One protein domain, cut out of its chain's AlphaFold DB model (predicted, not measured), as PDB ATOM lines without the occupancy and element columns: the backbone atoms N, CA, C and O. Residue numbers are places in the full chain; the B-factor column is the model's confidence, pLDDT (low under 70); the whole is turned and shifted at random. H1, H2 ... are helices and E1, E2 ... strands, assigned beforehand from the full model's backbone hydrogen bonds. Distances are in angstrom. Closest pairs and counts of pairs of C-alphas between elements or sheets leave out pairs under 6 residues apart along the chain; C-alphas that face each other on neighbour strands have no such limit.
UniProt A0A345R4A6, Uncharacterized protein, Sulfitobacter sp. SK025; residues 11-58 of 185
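What this domain is: This is residues 11 to 58 of the 185 residues of an uncharacterized protein of Sulfitobacter sp. SK025 (UniProt A0A345R4A6). A twisted two-stranded hairpin, E1 and E2, has a single helix, H1, over one face of it near the first half of E1, and a long loop, residues 34 to 45, swings round from the end of E2 to the start of H1. Ahead of the hairpin, residues 11 to 18 fold back as a loop onto the start of E1, while residues 24 to 29 at the hairpin's tip stick out free. The printed part has 48 residues, with two named strands and one named helix in the order E1, E2, H1; the sheet is antiparallel and the class is mixed, helices and strands. The whole is only just compact, close to loose, with a radius of gyration of the C-alphas of 11.3 A, and flat, spanning 33 by 25 by 13 A.

How they stand to each other: Residues 11 to 12 pair antiparallel with residues 19 to 20 of E1, residues 19 to 25. E2, residues 28 to 33, forms a hairpin with E1, antiparallel at 154 degrees. N 21 and O 32 are 2.8 A apart and N 30 and O 23 are 3.0 A apart, both within hydrogen-bond range. E1 and H1, residues 46 to 57, have 2 pairs of C-alphas within 8 A; the closest are those of Phe 21 and Arg 52, 7.4 A apart. In H1 every O i to N i+4 pair is within hydrogen-bond range.

Where its parts are: E1, residues 19 to 25, begins with C-alpha 19 at (590.326, 310.461, 466.786) and is 19.2 A long. E2, residues 28 to 33, is 16.4 A long. H1, residues 46 to 57, is 17.2 A long and ends with C-alpha 57 at (605.477, 311.376, 456.370).

The domain as a whole: The C-alphas of Ala 27 and Asp 42 are the two farthest apart, at 33.1 A. The printed part has no cut. The link from E1 to E2 is tight, and that from E2 to H1 is long, with 12 residues. The mean pLDDT of the printed part is 87.4, and no printed residue is under 70.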
ATOM      1  N   HIS A  11     594.884 312.711 469.001       92.62
ATOM      2  CA  HIS A  11     594.038 313.086 470.119       92.62
ATOM      3  C   HIS A  11     592.596 312.653 469.893       92.62
ATOM      4  O   HIS A  11     592.126 312.541 468.761       92.62
ATOM      5  N   ARG A  12     591.895 312.424 471.004       92.81
ATOM      6  CA  ARG A  12     590.463 312.157 471.014       92.81
ATOM      7  C   ARG A  12     589.711 313.454 471.267       92.81
ATOM      8  O   ARG A  12     589.933 314.117 472.280       92.81
ATOM      9  N   ARG A  13     588.815 313.820 470.356       92.62
ATOM     10  CA  ARG A  13     587.989 315.017 470.501       92.62
ATOM     11  C   ARG A  13     586.897 314.773 471.540       92.62
ATOM     12  O   ARG A  13     586.145 313.810 471.441       92.62
ATOM     13  N   LYS A  14     586.784 315.664 472.531       87.75
ATOM     14  CA  LYS A  14     585.849 315.502 473.665       87.75
ATOM     15  C   LYS A  14     584.373 315.466 473.248       87.75
ATOM     16  O   LYS A  14     583.590 314.784 473.889       87.75
ATOM     17  N   ARG A  15     584.004 316.199 472.190       87.94
ATOM     18  CA  ARG A  15     582.606 316.360 471.755       87.94
ATOM     19  C   ARG A  15     581.989 315.071 471.208       87.94
ATOM     20  O   ARG A  15     580.838 314.794 471.500       87.94
ATOM     21  N   ASP A  16     582.719 314.341 470.371       88.75
ATOM     22  CA  ASP A  16     582.196 313.199 469.609       88.75
ATOM     23  C   ASP A  16     583.055 311.935 469.737       88.75
ATOM     24  O   ASP A  16     582.799 310.938 469.070       88.75
ATOM     25  N   GLY A  17     584.101 311.973 470.564       88.00
ATOM     26  CA  GLY A  17     584.966 310.828 470.835       88.00
ATOM     27  C   GLY A  17     585.831 310.385 469.653       88.00
ATOM     28  O   GLY A  17     586.550 309.395 469.795       88.00
ATOM     29  N   LYS A  18     585.800 311.093 468.515       93.19
ATOM     30  CA  LYS A  18     586.568 310.742 467.315       93.19
ATOM     31  C   LYS A  18     588.043 311.094 467.464       93.19
ATOM     32  O   LYS A  18     588.412 312.061 468.134       93.19
ATOM     33  N   LEU A  19     588.882 310.300 466.817       93.50
ATOM     34  CA  LEU A  19     590.326 310.461 466.786       93.50
ATOM     35  C   LEU A  19     590.761 311.333 465.614       93.50
ATOM     36  O   LEU A  19     590.328 311.131 464.477       93.50
ATOM     37  N   PHE A  20     591.659 312.267 465.912       93.38
ATOM     38  CA  PHE A  20     592.244 313.199 464.961       93.38
ATOM     39  C   PHE A  20     593.763 313.217 465.092       93.38
ATOM     40  O   PHE A  20     594.313 313.271 466.195       93.38
ATOM     41  N   PHE A  21     594.436 313.243 463.948       92.56
ATOM     42  CA  PHE A  21     595.848 313.558 463.842       92.56
ATOM     43  C   PHE A  21     596.035 315.076 463.810       92.56
ATOM     44  O   PHE A  21     595.450 315.767 462.981       92.56
ATOM     45  N   ARG A  22     596.856 315.600 464.713       90.62
ATOM     46  CA  ARG A  22     597.105 317.019 464.921       90.62
ATOM     47  C   ARG A  22     598.563 317.329 464.636       90.62
ATOM     48  O   ARG A  22     599.442 316.967 465.416       90.62
ATOM     49  N   LYS A  23     598.824 318.051 463.548       86.38
ATOM     50  CA  LYS A  23     600.181 318.465 463.162       86.38
ATOM     51  C   LYS A  23     600.249 319.975 463.027       86.38
ATOM     52  O   LYS A  23     599.365 320.617 462.459       86.38
ATOM     53  N   ARG A  24     601.298 320.547 463.615       81.38
ATOM     54  CA  ARG A  24     601.585 321.976 463.532       81.38
ATOM     55  C   ARG A  24     602.336 322.253 462.236       81.38
ATOM     56  O   ARG A  24     603.335 321.602 461.948       81.38
ATOM     57  N   TYR A  25     601.879 323.258 461.504       75.00
ATOM     58  CA  TYR A  25     602.537 323.794 460.320       75.00
ATOM     59  C   TYR A  25     602.724 325.303 460.524       75.00
ATOM     60  O   TYR A  25     601.799 326.098 460.338       75.00
ATOM     61  N   GLY A  26     603.915 325.698 460.986       75.06
ATOM     62  CA  GLY A  26     604.183 327.068 461.436       75.06
ATOM     63  C   GLY A  26     603.267 327.471 462.600       75.06
ATOM     64  O   GLY A  26     603.193 326.778 463.615       75.06
ATOM     65  N   ALA A  27     602.535 328.578 462.445       72.25
ATOM     66  CA  ALA A  27     601.586 329.059 463.454       72.25
ATOM     67  C   ALA A  27     600.251 328.286 463.476       72.25
ATOM     68  O   ALA A  27     599.526 328.354 464.467       72.25
ATOM     69  N   LYS A  28     599.917 327.538 462.413       72.44
ATOM     70  CA  LYS A  28     598.626 326.845 462.282       72.44
ATOM     71  C   LYS A  28     598.700 325.403 462.776       72.44
ATOM     72  O   LYS A  28     599.714 324.724 462.613       72.44
ATOM     73  N   ILE A  29     597.600 324.922 463.347       81.81
ATOM     74  CA  ILE A  29     597.394 323.517 463.700       81.81
ATOM     75  C   ILE A  29     596.367 322.946 462.724       81.81
ATOM     76  O   ILE A  29     595.294 323.520 462.572       81.81
ATOM     77  N   VAL A  30     596.707 321.841 462.063       83.88
ATOM     78  CA  VAL A  30     595.787 321.110 461.183       83.88
ATOM     79  C   VAL A  30     595.354 319.834 461.886       83.88
ATOM     80  O   VAL A  30     596.197 319.101 462.413       83.88
ATOM     81  N   GLU A  31     594.047 319.584 461.881       89.12
ATOM     82  CA  GLU A  31     593.423 318.374 462.408       89.12
ATOM     83  C   GLU A  31     592.878 317.536 461.252       89.12
ATOM     84  O   GLU A  31     592.062 318.004 460.463       89.12
ATOM     85  N   ILE A  32     593.343 316.294 461.149       88.50
ATOM     86  CA  ILE A  32     592.936 315.341 460.117       88.50
ATOM     87  C   ILE A  32     592.210 314.190 460.818       88.50
ATOM     88  O   ILE A  32     592.802 313.583 461.715       88.50
ATOM     89  N   PRO A  33     590.946 313.884 460.475       91.50
ATOM     90  CA  PRO A  33     590.253 312.741 461.058       91.50
ATOM     91  C   PRO A  33     590.977 311.449 460.679       91.50
ATOM     92  O   PRO A  33     591.326 311.246 459.518       91.50
ATOM     93  N   LEU A  34     591.192 310.578 461.662       90.81
ATOM     94  CA  LEU A  34     591.781 309.263 461.428       90.81
ATOM     95  C   LEU A  34     590.717 308.303 460.884       90.81
ATOM     96  O   LEU A  34     589.561 308.330 461.311       90.81
ATOM     97  N   GLN A  35     591.101 307.444 459.951       91.88
ATOM     98  CA  GLN A  35     590.285 306.324 459.491       91.88
ATOM     99  C   GLN A  35     590.147 305.288 460.605       91.88
ATOM    100  O   GLN A  35     589.057 304.775 460.852       91.88
ATOM    101  N   THR A  36     591.241 305.028 461.323       91.50
ATOM    102  CA  THR A  36     591.239 304.128 462.471       91.50
ATOM    103  C   THR A  36     590.575 304.814 463.661       91.50
ATOM    104  O   THR A  36     591.149 305.694 464.302       91.50
ATOM    105  N   GLN A  37     589.353 304.388 463.970       92.44
ATOM    106  CA  GLN A  37     588.599 304.786 465.155       92.44
ATOM    107  C   GLN A  37     588.483 303.585 466.095       92.44
ATOM    108  O   GLN A  37     588.281 302.463 465.645       92.44
ATOM    109  N   PHE A  38     588.613 303.813 467.400       90.31
ATOM    110  CA  PHE A  38     588.427 302.772 468.413       90.31
ATOM    111  C   PHE A  38     587.918 303.392 469.726       90.31
ATOM    112  O   PHE A  38     588.144 304.593 469.941       90.31
ATOM    113  N   PRO A  39     587.219 302.641 470.595       88.00
ATOM    114  CA  PRO A  39     586.718 303.134 471.879       88.00
ATOM    115  C   PRO A  39     587.821 303.643 472.816       88.00
ATOM    116  O   PRO A  39     588.994 303.297 472.691       88.00
ATOM    117  N   ALA A  40     587.462 304.515 473.759       84.56
ATOM    118  CA  ALA A  40     588.385 304.906 474.821       84.56
ATOM    119  C   ALA A  40     588.525 303.757 475.832       84.56
ATOM    120  O   ALA A  40     587.523 303.173 476.225       84.56
ATOM    121  N   GLY A  41     589.753 303.469 476.269       82.62
ATOM    122  CA  GLY A  41     590.045 302.382 477.214       82.62
ATOM    123  C   GLY A  41     590.508 301.084 476.552       82.62
ATOM    124  O   GLY A  41     591.191 300.294 477.203       82.62
ATOM    125  N   ASP A  42     590.234 300.914 475.260       85.06
ATOM    126  CA  ASP A  42     590.729 299.779 474.484       85.06
ATOM    127  C   ASP A  42     592.227 299.929 474.159       85.06
ATOM    128  O   ASP A  42     592.735 301.052 474.026       85.06
ATOM    129  N   PRO A  43     592.960 298.812 473.991       88.75
ATOM    130  CA  PRO A  43     594.334 298.844 473.512       88.75
ATOM    131  C   PRO A  43     594.438 299.550 472.157       88.75
ATOM    132  O   PRO A  43     593.641 299.312 471.251       88.75
ATOM    133  N   VAL A  44     595.462 300.391 472.002       89.19
ATOM    134  CA  VAL A  44     595.729 301.089 470.741       89.19
ATOM    135  C   VAL A  44     595.981 300.060 469.626       89.19
ATOM    136  O   VAL A  44     596.933 299.281 469.731       89.19
ATOM    137  N   PRO A  45     595.175 300.039 468.547       91.19
ATOM    138  CA  PRO A  45     595.343 299.057 467.486       91.19
ATOM    139  C   PRO A  45     596.585 299.366 466.644       91.19
ATOM    140  O   PRO A  45     596.893 300.524 466.357       91.19
ATOM    141  N   PHE A  46     597.263 298.326 466.153       90.69
ATOM    142  CA  PHE A  46     598.434 298.470 465.276       90.69
ATOM    143  C   PHE A  46     598.144 299.301 464.011       90.69
ATOM    144  O   PHE A  46     599.000 300.053 463.545       90.69
ATOM    145  N   ALA A  47     596.919 299.228 463.481       90.62
ATOM    146  CA  ALA A  47     596.476 300.049 462.352       90.62
ATOM    147  C   ALA A  47     596.640 301.560 462.612       90.62
ATOM    148  O   ALA A  47     597.050 302.296 461.716       90.62
ATOM    149  N   LEU A  48     596.433 302.006 463.857       91.69
ATOM    150  CA  LEU A  48     596.600 303.407 464.242       91.69
ATOM    151  C   LEU A  48     598.065 303.852 464.138       91.69
ATOM    152  O   LEU A  48     598.343 304.971 463.710       91.69
ATOM    153  N   HIS A  49     599.007 302.975 464.496       89.62
ATOM    154  CA  HIS A  49     600.437 303.249 464.351       89.62
ATOM    155  C   HIS A  49     600.830 303.399 462.877       89.62
ATOM    156  O   HIS A  49     601.522 304.351 462.526       89.62
ATOM    157  N   GLN A  50     600.343 302.520 461.997       90.44
ATOM    158  CA  GLN A  50     600.616 302.625 460.559       90.44
ATOM    159  C   GLN A  50     600.037 303.904 459.947       90.44
ATOM    160  O   GLN A  50     600.701 304.582 459.163       90.44
ATOM    161  N   GLU A  51     598.802 304.251 460.305       88.19
ATOM    162  CA  GLU A  51     598.159 305.470 459.825       88.19
ATOM    163  C   GLU A  51     598.900 306.725 460.309       88.19
ATOM    164  O   GLU A  51     599.157 307.634 459.518       88.19
ATOM    165  N   ARG A  52     599.340 306.744 461.573       89.88
ATOM    166  CA  ARG A  52     600.197 307.801 462.129       89.88
ATOM    167  C   ARG A  52     601.471 307.990 461.312       89.88
ATOM    168  O   ARG A  52     601.792 309.126 460.971       89.88
ATOM    169  N   GLU A  53     602.197 306.914 461.007       89.56
ATOM    170  CA  GLU A  53     603.433 306.996 460.216       89.56
ATOM    171  C   GLU A  53     603.172 307.595 458.832       89.56
ATOM    172  O   GLU A  53     603.915 308.466 458.376       89.56
ATOM    173  N   ARG A  54     602.071 307.207 458.177       87.12
ATOM    174  CA  ARG A  54     601.665 307.806 456.896       87.12
ATOM    175  C   ARG A  54     601.396 309.305 457.034       87.12
ATOM    176  O   ARG A  54     601.864 310.077 456.207       87.12
ATOM    177  N   MET A  55     600.696 309.728 458.088       87.12
ATOM    178  CA  MET A  55     600.373 311.141 458.336       87.12
ATOM    179  C   MET A  55     601.601 311.981 458.720       87.12
ATOM    180  O   MET A  55     601.700 313.159 458.361       87.12
ATOM    181  N   LEU A  56     602.567 311.397 459.431       85.75
ATOM    182  CA  LEU A  56     603.826 312.065 459.754       85.75
ATOM    183  C   LEU A  56     604.664 312.319 458.508       85.75
ATOM    184  O   LEU A  56     605.158 313.438 458.346       85.75
ATOM    185  N   ASN A  57     604.738 311.321 457.629       85.06
ATOM    186  CA  ASN A  57     605.477 311.376 456.370       85.06
ATOM    187  C   ASN A  57     604.700 312.062 455.235       85.06
ATOM    188  O   ASN A  57     605.266 312.325 454.174       85.06
ATOM    189  N   ALA A  58     603.420 312.383 455.443       73.38
ATOM    190  CA  ALA A  58     602.631 313.116 454.469       73.38
ATOM    191  C   ALA A  58     603.222 314.524 454.246       73.38
ATOM    192  O   ALA A  58     603.587 315.207 455.219       73.38
TER     193      ALA A  58